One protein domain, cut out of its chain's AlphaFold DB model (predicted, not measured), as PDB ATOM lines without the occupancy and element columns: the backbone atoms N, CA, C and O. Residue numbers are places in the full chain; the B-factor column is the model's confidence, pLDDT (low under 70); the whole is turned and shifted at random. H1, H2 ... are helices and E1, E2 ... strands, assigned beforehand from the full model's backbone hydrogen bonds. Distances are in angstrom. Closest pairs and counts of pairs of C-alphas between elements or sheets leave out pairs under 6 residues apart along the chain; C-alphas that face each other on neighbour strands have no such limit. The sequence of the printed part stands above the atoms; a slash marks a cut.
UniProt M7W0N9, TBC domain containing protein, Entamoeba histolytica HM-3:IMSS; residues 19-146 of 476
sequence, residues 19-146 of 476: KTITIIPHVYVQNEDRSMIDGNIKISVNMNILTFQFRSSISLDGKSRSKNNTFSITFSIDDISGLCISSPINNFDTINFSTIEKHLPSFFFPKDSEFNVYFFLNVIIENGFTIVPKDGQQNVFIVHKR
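What this domain is: This is residues 19 to 146 of the 476 residues of the protein "TBC domain containing protein" of Entamoeba histolytica HM-3:IMSS (UniProt M7W0N9). One strongly twisted sheet of nine strands curls like part of a barrel, left open, round a single helix, H1, which is on one face. E1 to E4 make one half of this wall and E7, E6, E5, E9 and E8 the other, and the long loop of residues 57 to 70 lies far from the mean of the C-alphas. The 128 printed residues run E1 E2 E3 E4 E5 E6 E7 H1 E8 E9, and the antiparallel sheet has the order E4 E3 E2 E1 E7 E6 E5 E9 E8. The class is mostly strand; the whole is compact, with a radius of gyration of the C-alphas of 14.4 A, and rounded, spanning 43 by 35 by 31 A.

How they stand to each other: Start at E1, residues 19 to 30, which bends by 71 degrees at residue 26. Its hairpin partner is E2, residues 36 to 46, where N 24 and O 41 are 2.8 A apart. Next come E3, residues 49 to 56, with N 42 and O 53 at 2.8 A, and the edge strand E4, residues 71 to 76, with N 54 and O 73 at 2.9 A; E1 to E4 form a meander, each strand the antiparallel neighbour of the one before. E5, residues 80 to 86, meets E4 only through their link. It begins a second meander with E6, residues 92 to 99, and E7, residues 107 to 110: look for N 84 and O 96 at 2.8 A, then N 95 and O 107 at 2.8 A. E7 is also the antiparallel neighbour of E1, with N 28 and O 108 at 2.9 A. H1, residues 117 to 126, has every O i to N i+4 pair within hydrogen-bond range; sheet and helix make two layers, the helix on one face. Its closest C-alphas to E6 are those of Val 117 and Asp 93, 6.6 A apart. E8, residues 129 to 133, is the other edge strand; its closest C-alphas to H1 are those of Ile 131 and Ile 125, 7.0 A apart. E9, residues 140 to 145, pairs with E8, N 132 and O 142 at 2.9 A, and staggered with E5, N 83 and O 141 at 2.8 A.

Where its parts are: Find C-alpha 19 at (48.363, 54.568, 17.698); E1 runs 28.4 A from there. E2 spans 30.1 A, E3 22.8 A and E6 22.3 A. H1 goes 14.2 A from C-alpha 117 at (37.321, 38.571, 27.811), and E9 ends at C-alpha 145, (39.628, 56.387, 33.484).

The domain as a whole: The C-alphas farthest apart, those of Ser 66 and Gly 136, are 47.0 A apart. The printed part has no cut. The link from E3 to E4 is long, and its residues 58 to 70 are among the 29 printed residues with pLDDT under 70.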
ATOM      1  N   LYS A  19      47.495  55.735  17.528       84.94
ATOM      2  CA  LYS A  19      48.363  54.568  17.698       84.94
ATOM      3  C   LYS A  19      47.501  53.324  17.883       84.94
ATOM      4  O   LYS A  19      46.656  53.266  18.770       84.94
ATOM      5  N   THR A  20      47.711  52.302  17.054       89.62
ATOM      6  CA  THR A  20      47.048  51.000  17.248       89.62
ATOM      7  C   THR A  20      47.726  50.263  18.398       89.62
ATOM      8  O   THR A  20      48.944  50.106  18.370       89.62
ATOM      9  N   ILE A  21      46.949  49.834  19.394       86.75
ATOM     10  CA  ILE A  21      47.441  49.077  20.552       86.75
ATOM     11  C   ILE A  21      47.483  47.593  20.203       86.75
ATOM     12  O   ILE A  21      48.532  46.963  20.272       86.75
ATOM     13  N   THR A  22      46.337  47.039  19.804       91.94
ATOM     14  CA  THR A  22      46.201  45.619  19.477       91.94
ATOM     15  C   THR A  22      45.015  45.377  18.545       91.94
ATOM     16  O   THR A  22      44.157  46.245  18.354       91.94
ATOM     17  N   ILE A  23      44.976  44.192  17.946       91.25
ATOM     18  CA  ILE A  23      43.845  43.687  17.171       91.25
ATOM     19  C   ILE A  23      43.484  42.330  17.762       91.25
ATOM     20  O   ILE A  23      44.307  41.421  17.756       91.25
ATOM     21  N   ILE A  24      42.258  42.211  18.258       90.12
ATOM     22  CA  ILE A  24      41.709  40.996  18.856       90.12
ATOM     23  C   ILE A  24      40.917  40.274  17.762       90.12
ATOM     24  O   ILE A  24      39.870  40.788  17.345       90.12
ATOM     25  N   PRO A  25      41.423  39.145  17.238       90.50
ATOM     26  CA  PRO A  25      40.723  38.367  16.231       90.50
ATOM     27  C   PRO A  25      39.630  37.494  16.849       90.50
ATOM     28  O   PRO A  25      39.644  37.222  18.049       90.50
ATOM     29  N   HIS A  26      38.722  37.003  16.007       90.25
ATOM     30  CA  HIS A  26      37.688  36.037  16.390       90.25
ATOM     31  C   HIS A  26      36.758  36.519  17.508       90.25
ATOM     32  O   HIS A  26      36.423  35.771  18.430       90.25
ATOM     33  N   VAL A  27      36.343  37.782  17.419       89.12
ATOM     34  CA  VAL A  27      35.276  38.339  18.250       89.12
ATOM     35  C   VAL A  27      33.987  38.295  17.456       89.12
ATOM     36  O   VAL A  27      33.958  38.673  16.286       89.12
ATOM     37  N   TYR A  28      32.907  37.869  18.095       90.06
ATOM     38  CA  TYR A  28      31.638  37.681  17.413       90.06
ATOM     39  C   TYR A  28      30.608  38.701  17.874       90.06
ATOM     40  O   TYR A  28      30.578  39.100  19.039       90.06
ATOM     41  N   VAL A  29      29.732  39.088  16.954       88.62
ATOM     42  CA  VAL A  29      28.519  39.859  17.240       88.62
ATOM     43  C   VAL A  29      27.323  39.061  16.742       88.62
ATOM     44  O   VAL A  29      27.391  38.421  15.694       88.62
ATOM     45  N   GLN A  30      26.226  39.089  17.489       85.00
ATOM     46  CA  GLN A  30      24.995  38.411  17.100       85.00
ATOM     47  C   GLN A  30      24.105  39.343  16.268       85.00
ATOM     48  O   GLN A  30      23.901  40.498  16.644       85.00
ATOM     49  N   ASN A  31      23.575  38.853  15.144       79.12
ATOM     50  CA  ASN A  31      22.589  39.594  14.354       79.12
ATOM     51  C   ASN A  31      21.137  39.318  14.782       79.12
ATOM     52  O   ASN A  31      20.885  38.514  15.677       79.12
ATOM     53  N   GLU A  32      20.177  39.976  14.123       74.62
ATOM     54  CA  GLU A  32      18.739  39.831  14.410       74.62
ATOM     55  C   GLU A  32      18.259  38.371  14.306       74.62
ATOM     56  O   GLU A  32      17.480  37.914  15.144       74.62
ATOM     57  N   ASP A  33      18.814  37.603  13.364       78.12
ATOM     58  CA  ASP A  33      18.520  36.176  13.160       78.12
ATOM     59  C   ASP A  33      19.266  35.242  14.132       78.12
ATOM     60  O   ASP A  33      19.251  34.019  13.976       78.12
ATOM     61  N   ARG A  34      19.938  35.798  15.148       76.75
ATOM     62  CA  ARG A  34      20.746  35.088  16.155       76.75
ATOM     63  C   ARG A  34      21.984  34.362  15.626       76.75
ATOM     64  O   ARG A  34      22.629  33.643  16.392       76.75
ATOM     65  N   SER A  35      22.354  34.566  14.367       83.25
ATOM     66  CA  SER A  35      23.603  34.048  13.810       83.25
ATOM     67  C   SER A  35      24.807  34.862  14.297       83.25
ATOM     68  O   SER A  35      24.705  36.065  14.549       83.25
ATOM     69  N   MET A  36      25.945  34.186  14.456       84.62
ATOM     70  CA  MET A  36      27.186  34.784  14.951       84.62
ATOM     71  C   MET A  36      28.033  35.274  13.780       84.62
ATOM     72  O   MET A  36      28.407  34.492  12.907       84.62
ATOM     73  N   ILE A  37      28.347  36.565  13.777       85.69
ATOM     74  CA  ILE A  37      29.185  37.207  12.766       85.69
ATOM     75  C   ILE A  37      30.598  37.332  13.317       85.69
ATOM     76  O   ILE A  37      30.817  38.074  14.273       85.69
ATOM     77  N   ASP A  38      31.538  36.624  12.694       88.94
ATOM     78  CA  ASP A  38      32.964  36.698  13.017       88.94
ATOM     79  C   ASP A  38      33.570  38.034  12.565       88.94
ATOM     80  O   ASP A  38      33.236  38.573  11.501       88.94
ATOM     81  N   GLY A  39      34.483  38.570  13.362       89.50
ATOM     82  CA  GLY A  39      35.198  39.796  13.069       89.50
ATOM     83  C   GLY A  39      36.349  40.049  14.031       89.50
ATOM     84  O   GLY A  39      36.686  39.244  14.896       89.50
ATOM     85  N   ASN A  40      36.966  41.214  13.860       90.62
ATOM     86  CA  ASN A  40      38.124  41.628  14.642       90.62
ATOM     87  C   ASN A  40      37.819  42.944  15.353       90.62
ATOM     88  O   ASN A  40      37.319  43.876  14.721       90.62
ATOM     89  N   ILE A  41      38.176  43.061  16.631       90.25
ATOM     90  CA  ILE A  41      38.184  44.349  17.330       90.25
ATOM     91  C   ILE A  41      39.590  44.934  17.244       90.25
ATOM     92  O   ILE A  41      40.533  44.412  17.833       90.25
ATOM     93  N   LYS A  42      39.734  46.049  16.531       90.00
ATOM     94  CA  LYS A  42      40.922  46.898  16.608       90.00
ATOM     95  C   LYS A  42      40.778  47.838  17.803       90.00
ATOM     96  O   LYS A  42      39.771  48.533  17.903       90.00
ATOM     97  N   ILE A  43      41.792  47.889  18.659       88.31
ATOM     98  CA  ILE A  43      41.875  48.835  19.775       88.31
ATOM     99  C   ILE A  43      42.974  49.848  19.455       88.31
ATOM    100  O   ILE A  43      44.117  49.472  19.169       88.31
ATOM    101  N   SER A  44      42.635  51.131  19.476       88.31
ATOM    102  CA  SER A  44      43.563  52.238  19.243       88.31
ATOM    103  C   SER A  44      43.451  53.298  20.329       88.31
ATOM    104  O   SER A  44      42.441  53.403  21.017       88.31
ATOM    105  N   VAL A  45      44.513  54.083  20.492       80.56
ATOM    106  CA  VAL A  45      44.551  55.229  21.402       80.56
ATOM    107  C   VAL A  45      44.901  56.493  20.633       80.56
ATOM    108  O   VAL A  45      45.821  56.503  19.810       80.56
ATOM    109  N   ASN A  46      44.157  57.562  20.903       78.38
ATOM    110  CA  ASN A  46      44.421  58.902  20.389       78.38
ATOM    111  C   ASN A  46      44.144  59.921  21.501       78.38
ATOM    112  O   ASN A  46      43.042  59.935  22.039       78.38
ATOM    113  N   MET A  47      45.136  60.739  21.874       65.50
ATOM    114  CA  MET A  47      45.033  61.735  22.960       65.50
ATOM    115  C   MET A  47      44.362  61.195  24.246       65.50
ATOM    116  O   MET A  47      43.475  61.832  24.802       65.50
ATOM    117  N   ASN A  48      44.774  60.006  24.708       62.16
ATOM    118  CA  ASN A  48      44.241  59.292  25.888       62.16
ATOM    119  C   ASN A  48      42.795  58.775  25.781       62.16
ATOM    120  O   ASN A  48      42.231  58.328  26.778       62.16
ATOM    121  N   ILE A  49      42.212  58.776  24.584       70.94
ATOM    122  CA  ILE A  49      40.902  58.184  24.316       70.94
ATOM    123  C   ILE A  49      41.110  56.797  23.705       70.94
ATOM    124  O   ILE A  49      41.668  56.675  22.607       70.94
ATOM    125  N   LEU A  50      40.667  55.750  24.409       79.50
ATOM    126  CA  LEU A  50      40.665  54.385  23.880       79.50
ATOM    127  C   LEU A  50      39.479  54.218  22.927       79.50
ATOM    128  O   LEU A  50      38.325  54.357  23.327       79.50
ATOM    129  N   THR A  51      39.765  53.910  21.668       86.12
ATOM    130  CA  THR A  51      38.767  53.677  20.626       86.12
ATOM    131  C   THR A  51      38.756  52.203  20.248       86.12
ATOM    132  O   THR A  51      39.795  51.600  19.974       86.12
ATOM    133  N   PHE A  52      37.562  51.625  20.197       87.44
ATOM    134  CA  PHE A  52      37.323  50.260  19.760       87.44
ATOM    135  C   PHE A  52      36.656  50.297  18.402       87.44
ATOM    136  O   PHE A  52      35.633  50.956  18.228       87.44
ATOM    137  N   GLN A  53      37.215  49.566  17.447       88.75
ATOM    138  CA  GLN A  53      36.642  49.409  16.126       88.75
ATOM    139  C   GLN A  53      36.477  47.927  15.798       88.75
ATOM    140  O   GLN A  53      37.432  47.258  15.403       88.75
ATOM    141  N   PHE A  54      35.252  47.418  15.920       88.38
ATOM    142  CA  PHE A  54      34.902  46.106  15.380       88.38
ATOM    143  C   PHE A  54      34.862  46.186  13.857       88.38
ATOM    144  O   PHE A  54      34.303  47.143  13.324       88.38
ATOM    145  N   ARG A  55      35.438  45.212  13.149       87.31
ATOM    146  CA  ARG A  55      35.352  45.084  11.690       87.31
ATOM    147  C   ARG A  55      35.022  43.654  11.287       87.31
ATOM    148  O   ARG A  55      35.709  42.728  11.711       87.31
ATOM    149  N   SER A  56      34.043  43.499  10.399       84.38
ATOM    150  CA  SER A  56      33.718  42.220   9.758       84.38
ATOM    151  C   SER A  56      33.579  42.370   8.239       84.38
ATOM    152  O   SER A  56      33.246  43.443   7.723       84.38
ATOM    153  N   SER A  57      33.862  41.282   7.519       74.44
ATOM    154  CA  SER A  57      33.613  41.126   6.080       74.44
ATOM    155  C   SER A  57      32.141  40.828   5.757       74.44
ATOM    156  O   SER A  57      31.737  40.917   4.596       74.44
ATOM    157  N   ILE A  58      31.339  40.500   6.774       69.81
ATOM    158  CA  ILE A  58      29.909  40.197   6.680       69.81
ATOM    159  C   ILE A  58      29.152  41.310   7.420       69.81
ATOM    160  O   ILE A  58      29.532  41.696   8.525       69.81
ATOM    161  N   SER A  59      28.111  41.880   6.809       65.50
ATOM    162  CA  SER A  59      27.286  42.893   7.483       65.50
ATOM    163  C   SER A  59      26.249  42.267   8.424       65.50
ATOM    164  O   SER A  59      25.923  41.089   8.305       65.50
ATOM    165  N   LEU A  60      25.717  43.067   9.361       62.38
ATOM    166  CA  LEU A  60      24.712  42.632  10.348       62.38
ATOM    167  C   LEU A  60      23.464  41.985   9.714       62.38
ATOM    168  O   LEU A  60      22.869  41.099  10.309       62.38
ATOM    169  N   ASP A  61      23.103  42.357   8.486       60.47
ATOM    170  CA  ASP A  61      22.008  41.774   7.694       60.47
ATOM    171  C   ASP A  61      22.370  40.436   7.003       60.47
ATOM    172  O   ASP A  61      21.649  39.976   6.119       60.47
ATOM    173  N   GLY A  62      23.507  39.818   7.353       54.84
ATOM    174  CA  GLY A  62      23.922  38.491   6.876       54.84
ATOM    175  C   GLY A  62      24.403  38.441   5.420       54.84
ATOM    176  O   GLY A  62      24.708  37.366   4.903       54.84
ATOM    177  N   LYS A  63      24.494  39.586   4.730       54.41
ATOM    178  CA  LYS A  63      24.927  39.654   3.327       54.41
ATOM    179  C   LYS A  63      26.442  39.834   3.220       54.41
ATOM    180  O   LYS A  63      27.030  40.720   3.838       54.41
ATOM    181  N   SER A  64      27.077  39.019   2.375       51.25
ATOM    182  CA  SER A  64      28.480  39.204   1.989       51.25
ATOM    183  C   SER A  64      28.620  40.501   1.192       51.25
ATOM    184  O   SER A  64      27.973  40.672   0.154       51.25
ATOM    185  N   ARG A  65      29.440  41.435   1.680       52.75
ATOM    186  CA  ARG A  65      29.772  42.658   0.943       52.75
ATOM    187  C   ARG A  65      31.122  42.484   0.244       52.75
ATOM    188  O   ARG A  65      31.968  41.704   0.666       52.75
ATOM    189  N   SER A  66      31.307  43.186  -0.878       46.12
ATOM    190  CA  SER A  66      32.546  43.127  -1.667       46.12
ATOM    191  C   SER A  66      33.780  43.445  -0.808       46.12
ATOM    192  O   SER A  66      33.657  44.099   0.227       46.12
ATOM    193  N   LYS A  67      34.980  43.053  -1.270       47.28
ATOM    194  CA  LYS A  67      36.287  43.263  -0.599       47.28
ATOM    195  C   LYS A  67      36.547  44.687  -0.051       47.28
ATOM    196  O   LYS A  67      37.468  44.845   0.739       47.28
ATOM    197  N   ASN A  68      35.746  45.691  -0.430       43.19
ATOM    198  CA  ASN A  68      35.884  47.089  -0.016       43.19
ATOM    199  C   ASN A  68      34.810  47.596   0.972       43.19
ATOM    200  O   ASN A  68      34.900  48.745   1.390       43.19
ATOM    201  N   ASN A  69      33.815  46.791   1.364       47.25
ATOM    202  CA  ASN A  69      32.744  47.216   2.275       47.25
ATOM    203  C   ASN A  69      32.814  46.430   3.591       47.25
ATOM    204  O   ASN A  69      32.127  45.428   3.771       47.25
ATOM    205  N   THR A  70      33.650  46.900   4.515       58.38
ATOM    206  CA  THR A  70      33.726  46.355   5.877       58.38
ATOM    207  C   THR A  70      32.609  46.948   6.732       58.38
ATOM    208  O   THR A  70      32.385  48.157   6.731       58.38
ATOM    209  N   PHE A  71      31.874  46.096   7.445       63.38
ATOM    210  CA  PHE A  71      30.987  46.555   8.509       63.38
ATOM    211  C   PHE A  71      31.857  46.968   9.690       63.38
ATOM    212  O   PHE A  71      32.735  46.194  10.074       63.38
ATOM    213  N   SER A  72      31.642  48.161  10.252       76.50
ATOM    214  CA  SER A  72      32.393  48.588  11.426       76.50
ATOM    215  C   SER A  72      31.558  49.293  12.475       76.50
ATOM    216  O   SER A  72      30.778  50.182  12.143       76.50
ATOM    217  N   ILE A  73      31.801  48.944  13.735       74.19
ATOM    218  CA  ILE A  73      31.247  49.627  14.904       74.19
ATOM    219  C   ILE A  73      32.408  50.315  15.598       74.19
ATOM    220  O   ILE A  73      33.368  49.636  15.961       74.19
ATOM    221  N   THR A  74      32.312  51.630  15.774       79.62
ATOM    222  CA  THR A  74      33.317  52.418  16.486       79.62
ATOM    223  C   THR A  74      32.705  53.012  17.745       79.62
ATOM    224  O   THR A  74      31.675  53.682  17.666       79.62
ATOM    225  N   PHE A  75      33.343  52.791  18.888       77.81
ATOM    226  CA  PHE A  75      32.963  53.404  20.158       77.81
ATOM    227  C   PHE A  75      34.202  53.767  20.971       77.81
ATOM    228  O   PHE A  75      35.265  53.171  20.798       77.81
ATOM    229  N   SER A  76      34.062  54.774  21.829       79.25
ATOM    230  CA  SER A  76      35.090  55.168  22.788       79.25
ATOM    231  C   SER A  76      34.834  54.498  24.134       79.25
ATOM    232  O   SER A  76      33.692  54.229  24.502       79.25
ATOM    233  N   ILE A  77      35.891  54.286  24.906       74.94
ATOM    234  CA  ILE A  77      35.794  53.944  26.326       74.94
ATOM    235  C   ILE A  77      35.026  54.997  27.143       74.94
ATOM    236  O   ILE A  77      34.366  54.641  28.113       74.94
ATOM    237  N   ASP A  78      35.024  56.263  26.715       72.06
ATOM    238  CA  ASP A  78      34.255  57.336  27.360       72.06
ATOM    239  C   ASP A  78      32.742  57.180  27.149       72.06
ATOM    240  O   ASP A  78      31.955  57.670  27.959       72.06
ATOM    241  N   ASP A  79      32.330  56.459  26.097       73.69
ATOM    242  CA  ASP A  79      30.924  56.109  25.872       73.69
ATOM    243  C   ASP A  79      30.447  55.034  26.876       73.69
ATOM    244  O   ASP A  79      29.240  54.842  27.034       73.69
ATOM    245  N   ILE A  80      31.365  54.315  27.541       75.38
ATOM    246  CA  ILE A  80      31.069  53.158  28.394       75.38
ATOM    247  C   ILE A  80      30.938  53.598  29.858       75.38
ATOM    248  O   ILE A  80      31.885  54.070  30.484       75.38
ATOM    249  N   SER A  81      29.757  53.380  30.434       69.88
ATOM    250  CA  SER A  81      29.470  53.604  31.858       69.88
ATOM    251  C   SER A  81      29.563  52.327  32.697       69.88
ATOM    252  O   SER A  81      29.710  52.396  33.915       69.88
ATOM    253  N   GLY A  82      29.515  51.154  32.063       76.44
ATOM    254  CA  GLY A  82      29.705  49.865  32.721       76.44
ATOM    255  C   GLY A  82      29.774  48.714  31.725       76.44
ATOM    256  O   GLY A  82      29.413  48.858  30.558       76.44
ATOM    257  N   LEU A  83      30.226  47.556  32.185       87.00
ATOM    258  CA  LEU A  83      30.256  46.318  31.415       87.00
ATOM    259  C   LEU A  83      29.698  45.164  32.247       87.00
ATOM    260  O   LEU A  83      29.924  45.083  33.448       87.00
ATOM    261  N   CYS A  84      28.952  44.269  31.616       85.62
ATOM    262  CA  CYS A  84      28.426  43.059  32.237       85.62
ATOM    263  C   CYS A  84      28.981  41.845  31.500       85.62
ATOM    264  O   CYS A  84      28.836  41.745  30.279       85.62
ATOM    265  N   ILE A  85      29.610  40.940  32.248       86.56
ATOM    266  CA  ILE A  85      30.172  39.697  31.728       86.56
ATOM    267  C   ILE A  85      29.213  38.564  32.062       86.56
ATOM    268  O   ILE A  85      28.810  38.364  33.205       86.56
ATOM    269  N   SER A  86      28.839  37.799  31.050       86.12
ATOM    270  CA  SER A  86      27.958  36.644  31.204       86.12
ATOM    271  C   SER A  86      28.402  35.533  30.265       86.12
ATOM    272  O   SER A  86      29.034  35.809  29.252       86.12
ATOM    273  N   SER A  87      28.050  34.281  30.549       83.56
ATOM    274  CA  SER A  87      28.278  33.163  29.619       83.56
ATOM    275  C   SER A  87      26.939  32.577  29.135       83.56
ATOM    276  O   SER A  87      26.602  31.447  29.487       83.56
ATOM    277  N   PRO A  88      26.121  33.336  28.378       74.06
ATOM    278  CA  PRO A  88      24.794  32.899  27.939       74.06
ATOM    279  C   PRO A  88      24.838  31.778  26.887       74.06
ATOM    280  O   PRO A  88      23.837  31.099  26.681       74.06
ATOM    281  N   ILE A  89      25.978  31.590  26.212       79.00
ATOM    282  CA  ILE A  89      26.186  30.582  25.166       79.00
ATOM    283  C   ILE A  89      27.348  29.675  25.581       79.00
ATOM    284  O   ILE A  89      28.385  30.156  26.042       79.00
ATOM    285  N   ASN A  90      27.193  28.360  25.395       79.56
ATOM    286  CA  ASN A  90      28.266  27.398  25.656       79.56
ATOM    287  C   ASN A  90      29.538  27.782  24.883       79.56
ATOM    288  O   ASN A  90      29.476  28.063  23.689       79.56
ATOM    289  N   ASN A  91      30.680  27.756  25.572       84.94
ATOM    290  CA  ASN A  91      32.022  28.085  25.062       84.94
ATOM    291  C   ASN A  91      32.298  29.568  24.759       84.94
ATOM    292  O   ASN A  91      33.398  29.879  24.304       84.94
ATOM    293  N   PHE A  92      31.371  30.484  25.056       87.69
ATOM    294  CA  PHE A  92      31.601  31.924  24.912       87.69
ATOM    295  C   PHE A  92      31.405  32.672  26.228       87.69
ATOM    296  O   PHE A  92      30.494  32.379  27.005       87.69
ATOM    297  N   ASP A  93      32.236  33.687  26.436       89.12
ATOM    298  CA  ASP A  93      31.972  34.777  27.364       89.12
ATOM    299  C   ASP A  93      31.483  35.995  26.585       89.12
ATOM    300  O   ASP A  93      31.946  36.292  25.487       89.12
ATOM    301  N   THR A  94      30.489  36.678  27.129       88.75
ATOM    302  CA  THR A  94      29.786  37.789  26.491       88.75
ATOM    303  C   THR A  94      29.992  39.048  27.302       88.75
ATOM    304  O   THR A  94      29.698  39.057  28.498       88.75
ATOM    305  N   ILE A  95      30.442  40.111  26.641       88.38
ATOM    306  CA  ILE A  95      30.517  41.457  27.200       88.38
ATOM    307  C   ILE A  95      29.335  42.263  26.671       88.38
ATOM    308  O   ILE A  95      29.169  42.437  25.462       88.38
ATOM    309  N   ASN A  96      28.537  42.784  27.597       87.31
ATOM    310  CA  ASN A  96      27.495  43.762  27.320       87.31
ATOM    311  C   ASN A  96      27.932  45.120  27.860       87.31
ATOM    312  O   ASN A  96      28.212  45.238  29.053       87.31
ATOM    313  N   PHE A  97      27.968  46.139  27.007       86.00
ATOM    314  CA  PHE A  97      28.314  47.495  27.418       86.00
ATOM    315  C   PHE A  97      27.061  48.276  27.811       86.00
ATOM    316  O   PHE A  97      26.089  48.335  27.062       86.00
ATOM    317  N   SER A  98      27.105  48.902  28.982       80.00
ATOM    318  CA  SER A  98      26.203  49.991  29.349       80.00
ATOM    319  C   SER A  98      26.830  51.298  28.878       80.00
ATOM    320  O   SER A  98      28.004  51.551  29.151       80.00
ATOM    321  N   THR A  99      26.065  52.116  28.165       77.56
ATOM    322  CA  THR A  99      26.505  53.422  27.658       77.56
ATOM    323  C   THR A  99      25.482  54.494  28.019       77.56
ATOM    324  O   THR A  99      24.354  54.180  28.405       77.56
ATOM    325  N   ILE A 100      25.872  55.763  27.903       61.78
ATOM    326  CA  ILE A 100      24.984  56.893  28.210       61.78
ATOM    327  C   ILE A 100      24.033  57.186  27.033       61.78
ATOM    328  O   ILE A 100      22.849  57.425  27.253       61.78
ATOM    329  N   GLU A 101      24.522  57.129  25.787       66.75
ATOM    330  CA  GLU A 101      23.774  57.606  24.605       66.75
ATOM    331  C   GLU A 101      23.671  56.596  23.439       66.75
ATOM    332  O   GLU A 101      22.954  56.853  22.472       66.75
ATOM    333  N   LYS A 102      24.368  55.446  23.478       69.50
ATOM    334  CA  LYS A 102      24.527  54.553  22.304       69.50
ATOM    335  C   LYS A 102      24.239  53.084  22.600       69.50
ATOM    336  O   LYS A 102      25.005  52.432  23.299       69.50
ATOM    337  N   HIS A 103      23.238  52.485  21.964       76.88
ATOM    338  CA  HIS A 103      23.061  51.037  22.076       76.88
ATOM    339  C   HIS A 103      24.198  50.292  21.351       76.88
ATOM    340  O   HIS A 103      24.272  50.303  20.122       76.88
ATOM    341  N   LEU A 104      25.081  49.637  22.108       83.12
ATOM    342  CA  LEU A 104      26.128  48.765  21.570       83.12
ATOM    343  C   LEU A 104      25.641  47.311  21.552       83.12
ATOM    344  O   LEU A 104      24.875  46.918  22.433       83.12
ATOM    345  N   PRO A 105      26.041  46.498  20.559       85.00
ATOM    346  CA  PRO A 105      25.711  45.083  20.573       85.00
ATOM    347  C   PRO A 105      26.536  44.329  21.622       85.00
ATOM    348  O   PRO A 105      27.582  44.794  22.077       85.00
ATOM    349  N   SER A 106      26.076  43.128  21.961       87.94
ATOM    350  CA  SER A 106      26.840  42.167  22.751       87.94
ATOM    351  C   SER A 106      28.029  41.640  21.947       87.94
ATOM    352  O   SER A 106      27.876  41.252  20.784       87.94
ATOM    353  N   PHE A 107      29.196  41.587  22.581       90.44
ATOM    354  CA  PHE A 107      30.406  41.014  21.995       90.44
ATOM    355  C   PHE A 107      30.712  39.674  22.648       90.44
ATOM    356  O   PHE A 107      30.756  39.577  23.874       90.44
ATOM    357  N   PHE A 108      30.938  38.650  21.834       91.19
ATOM    358  CA  PHE A 108      31.144  37.279  22.281       91.19
ATOM    359  C   PHE A 108      32.584  36.850  21.996       91.19
ATOM    360  O   PHE A 108      33.062  36.941  20.864       91.19
ATOM    361  N   PHE A 109      33.253  36.353  23.028       91.56
ATOM    362  CA  PHE A 109      34.647  35.932  23.022       91.56
ATOM    363  C   PHE A 109      34.718  34.430  23.326       91.56
ATOM    364  O   PHE A 109      34.117  33.991  24.310       91.56
ATOM    365  N   PRO A 110      35.422  33.618  22.522       89.75
ATOM    366  CA  PRO A 110      35.599  32.200  22.821       89.75
ATOM    367  C   PRO A 110      36.382  31.992  24.130       89.75
ATOM    368  O   PRO A 110      37.420  32.624  24.331       89.75
ATOM    369  N   LYS A 111      35.916  31.087  25.001       83.62
ATOM    370  CA  LYS A 111      36.530  30.821  26.320       83.62
ATOM    371  C   LYS A 111      37.953  30.275  26.228       83.62
ATOM    372  O   LYS A 111      38.819  30.692  26.988       83.62
ATOM    373  N   ASP A 112      38.191  29.391  25.263       84.81
ATOM    374  CA  ASP A 112      39.481  28.717  25.064       84.81
ATOM    375  C   ASP A 112      40.450  29.519  24.170       84.81
ATOM    376  O   ASP A 112      41.486  29.007  23.748       84.81
ATOM    377  N   SER A 113      40.113  30.774  23.844       86.75
ATOM    378  CA  SER A 113      40.980  31.673  23.078       86.75
ATOM    379  C   SER A 113      41.979  32.382  23.990       86.75
ATOM    380  O   SER A 113      41.645  32.799  25.100       86.75
ATOM    381  N   GLU A 114      43.193  32.605  23.484       85.81
ATOM    382  CA  GLU A 114      44.172  33.512  24.101       85.81
ATOM    383  C   GLU A 114      43.612  34.943  24.206       85.81
ATOM    384  O   GLU A 114      43.832  35.648  25.188       85.81
ATOM    385  N   PHE A 115      42.795  35.339  23.229       86.94
ATOM    386  CA  PHE A 115      42.138  36.640  23.141       86.94
ATOM    387  C   PHE A 115      40.731  36.622  23.761       86.94
ATOM    388  O   PHE A 115      39.753  37.021  23.128       86.94
ATOM    389  N   ASN A 116      40.608  36.102  24.982       86.31
ATOM    390  CA  ASN A 116      39.337  36.024  25.707       86.31
ATOM    391  C   ASN A 116      38.937  37.363  26.372       86.31
ATOM    392  O   ASN A 116      39.626  38.381  26.252       86.31
ATOM    393  N   VAL A 117      37.814  37.371  27.103       85.25
ATOM    394  CA  VAL A 117      37.321  38.571  27.811       85.25
ATOM    395  C   VAL A 117      38.361  39.141  28.773       85.25
ATOM    396  O   VAL A 117      38.512  40.356  28.847       85.25
ATOM    397  N   TYR A 118      39.119  38.301  29.477       83.75
ATOM    398  CA  TYR A 118      40.137  38.776  30.414       83.75
ATOM    399  C   TYR A 118      41.290  39.482  29.700       83.75
ATOM    400  O   TYR A 118      41.749  40.513  30.184       83.75
ATOM    401  N   PHE A 119      41.703  38.998  28.524       86.00
ATOM    402  CA  PHE A 119      42.662  39.716  27.683       86.00
ATOM    403  C   PHE A 119      42.130  41.103  27.300       86.00
ATOM    404  O   PHE A 119      42.834  42.099  27.450       86.00
ATOM    405  N   PHE A 120      40.866  41.193  26.872       85.75
ATOM    406  CA  PHE A 120      40.229  42.471  26.538       85.75
ATOM    407  C   PHE A 120      40.208  43.446  27.729       85.75
ATOM    408  O   PHE A 120      40.568  44.614  27.575       85.75
ATOM    409  N   LEU A 121      39.838  42.974  28.926       82.81
ATOM    410  CA  LEU A 121      39.853  43.791  30.146       82.81
ATOM    411  C   LEU A 121      41.272  44.231  30.523       82.81
ATOM    412  O   LEU A 121      41.464  45.392  30.878       82.81
ATOM    413  N   ASN A 122      42.263  43.345  30.405       81.69
ATOM    414  CA  ASN A 122      43.662  43.681  30.670       81.69
ATOM    415  C   ASN A 122      44.156  44.776  29.727       81.69
ATOM    416  O   ASN A 122      44.773  45.724  30.195       81.69
ATOM    417  N   VAL A 123      43.809  44.725  28.435       81.50
ATOM    418  CA  VAL A 123      44.154  45.798  27.487       81.50
ATOM    419  C   VAL A 123      43.548  47.133  27.923       81.50
ATOM    420  O   VAL A 123      44.230  48.154  27.865       81.50
ATOM    421  N   ILE A 124      42.297  47.152  28.393       79.62
ATOM    422  CA  ILE A 124      41.674  48.373  28.929       79.62
ATOM    423  C   ILE A 124      42.453  48.880  30.154       79.62
ATOM    424  O   ILE A 124      42.815  50.055  30.207       79.62
ATOM    425  N   ILE A 125      42.763  47.994  31.102       72.31
ATOM    426  CA  ILE A 125      43.466  48.341  32.346       72.31
ATOM    427  C   ILE A 125      44.884  48.869  32.072       72.31
ATOM    428  O   ILE A 125      45.285  49.914  32.593       72.31
ATOM    429  N   GLU A 126      45.638  48.180  31.217       76.56
ATOM    430  CA  GLU A 126      47.006  48.539  30.830       76.56
ATOM    431  C   GLU A 126      47.080  49.878  30.092       76.56
ATOM    432  O   GLU A 126      48.109  50.549  30.141       76.56
ATOM    433  N   ASN A 127      45.985  50.306  29.459       74.31
ATOM    434  CA  ASN A 127      45.917  51.557  28.709       74.31
ATOM    435  C   ASN A 127      45.180  52.672  29.464       74.31
ATOM    436  O   ASN A 127      44.566  53.544  28.852       74.31
ATOM    437  N   GLY A 128      45.291  52.677  30.795       64.44
ATOM    438  CA  GLY A 128      44.933  53.838  31.609       64.44
ATOM    439  C   GLY A 128      43.478  53.869  32.055       64.44
ATOM    440  O   GLY A 128      42.923  54.952  32.221       64.44
ATOM    441  N   PHE A 129      42.871  52.706  32.300       72.25
ATOM    442  CA  PHE A 129      41.526  52.589  32.870       72.25
ATOM    443  C   PHE A 129      41.522  51.688  34.111       72.25
ATOM    444  O   PHE A 129      42.386  50.836  34.299       72.25
ATOM    445  N   THR A 130      40.544  51.888  34.983       68.56
ATOM    446  CA  THR A 130      40.283  51.082  36.174       68.56
ATOM    447  C   THR A 130      38.931  50.404  36.002       68.56
ATOM    448  O   THR A 130      37.963  51.040  35.589       68.56
ATOM    449  N   ILE A 131      38.861  49.112  36.311       73.00
ATOM    450  CA  ILE A 131      37.641  48.310  36.205       73.00
ATOM    451  C   ILE A 131      37.313  47.781  37.599       73.00
ATOM    452  O   ILE A 131      38.132  47.083  38.192       73.00
ATOM    453  N   VAL A 132      36.139  48.128  38.129       68.69
ATOM    454  CA  VAL A 132      35.761  47.843  39.523       68.69
ATOM    455  C   VAL A 132      34.443  47.056  39.556       68.69
ATOM    456  O   VAL A 132      33.515  47.442  38.845       68.69
ATOM    457  N   PRO A 133      34.305  45.965  40.334       73.12
ATOM    458  CA  PRO A 133      33.045  45.220  40.445       73.12
ATOM    459  C   PRO A 133      31.930  46.095  41.023       73.12
ATOM    460  O   PRO A 133      32.142  46.733  42.044       73.12
ATOM    461  N   LYS A 134      30.748  46.134  40.410       71.38
ATOM    462  CA  LYS A 134      29.615  46.932  40.894       71.38
ATOM    463  C   LYS A 134      28.964  46.275  42.111       71.38
ATOM    464  O   LYS A 134      28.529  45.123  42.033       71.38
ATOM    465  N   ASP A 135      28.848  47.021  43.207       64.31
ATOM    466  CA  ASP A 135      28.300  46.501  44.461       64.31
ATOM    467  C   ASP A 135      26.908  45.872  44.291       64.31
ATOM    468  O   ASP A 135      26.013  46.408  43.631       64.31
ATOM    469  N   GLY A 136      26.740  44.687  44.885       65.94
ATOM    470  CA  GLY A 136      25.494  43.918  44.835       65.94
ATOM    471  C   GLY A 136      25.140  43.325  43.464       65.94
ATOM    472  O   GLY A 136      24.083  42.704  43.344       65.94
ATOM    473  N   GLN A 137      25.985  43.479  42.434       71.62
ATOM    474  CA  GLN A 137      25.745  42.944  41.090       71.62
ATOM    475  C   GLN A 137      26.889  42.032  40.634       71.62
ATOM    476  O   GLN A 137      27.987  42.472  40.308       71.62
ATOM    477  N   GLN A 138      26.618  40.726  40.574       73.56
ATOM    478  CA  GLN A 138      27.611  39.739  40.160       73.56
ATOM    479  C   GLN A 138      27.982  39.915  38.678       73.56
ATOM    480  O   GLN A 138      27.104  40.033  37.825       73.56
ATOM    481  N   ASN A 139      29.284  39.902  38.379       77.94
ATOM    482  CA  ASN A 139      29.856  40.034  37.029       77.94
ATOM    483  C   ASN A 139      29.518  41.342  36.290       77.94
ATOM    484  O   ASN A 139      29.708  41.433  35.075       77.94
ATOM    485  N   VAL A 140      29.042  42.361  37.006       73.25
ATOM    486  CA  VAL A 140      28.907  43.720  36.481       73.25
ATOM    487  C   VAL A 140      30.089  44.532  36.980       73.25
ATOM    488  O   VAL A 140      30.415  44.499  38.162       73.25
ATOM    489  N   PHE A 141      30.730  45.265  36.083       75.81
ATOM    490  CA  PHE A 141      31.894  46.081  36.372       75.81
ATOM    491  C   PHE A 141      31.668  47.505  35.881       75.81
ATOM    492  O   PHE A 141      31.040  47.738  34.848       75.81
ATOM    493  N   ILE A 142      32.198  48.464  36.623       69.75
ATOM    494  CA  ILE A 142      32.210  49.876  36.270       69.75
ATOM    495  C   ILE A 142      33.590  50.198  35.709       69.75
ATOM    496  O   ILE A 142      34.604  49.748  36.244       69.75
ATOM    497  N   VAL A 143      33.620  50.949  34.610       70.56
ATOM    498  CA  VAL A 143      34.859  51.375  33.961       70.56
ATOM    499  C   VAL A 143      35.092  52.849  34.258       70.56
ATOM    500  O   VAL A 143      34.232  53.695  34.007       70.56
ATOM    501  N   HIS A 144      36.279  53.151  34.764       65.06
ATOM    502  CA  HIS A 144      36.746  54.499  35.042       65.06
ATOM    503  C   HIS A 144      38.034  54.753  34.279       65.06
ATOM    504  O   HIS A 144      38.838  53.841  34.098       65.06
ATOM    505  N   LYS A 145      38.275  55.993  33.862       65.56
ATOM    506  CA  LYS A 145      39.628  56.387  33.484       65.56
ATOM    507  C   LYS A 145      40.505  56.272  34.727       65.56
ATOM    508  O   LYS A 145      40.093  56.686  35.812       65.56
ATOM    509  N   ARG A 146      41.676  55.654  34.586       62.75
ATOM    510  CA  ARG A 146      42.628  55.498  35.681       62.75
ATOM    511  C   ARG A 146      42.940  56.894  36.191       62.75
ATOM    512  O   ARG A 146      43.208  57.801  35.400       62.75
TER     513      ARG A 146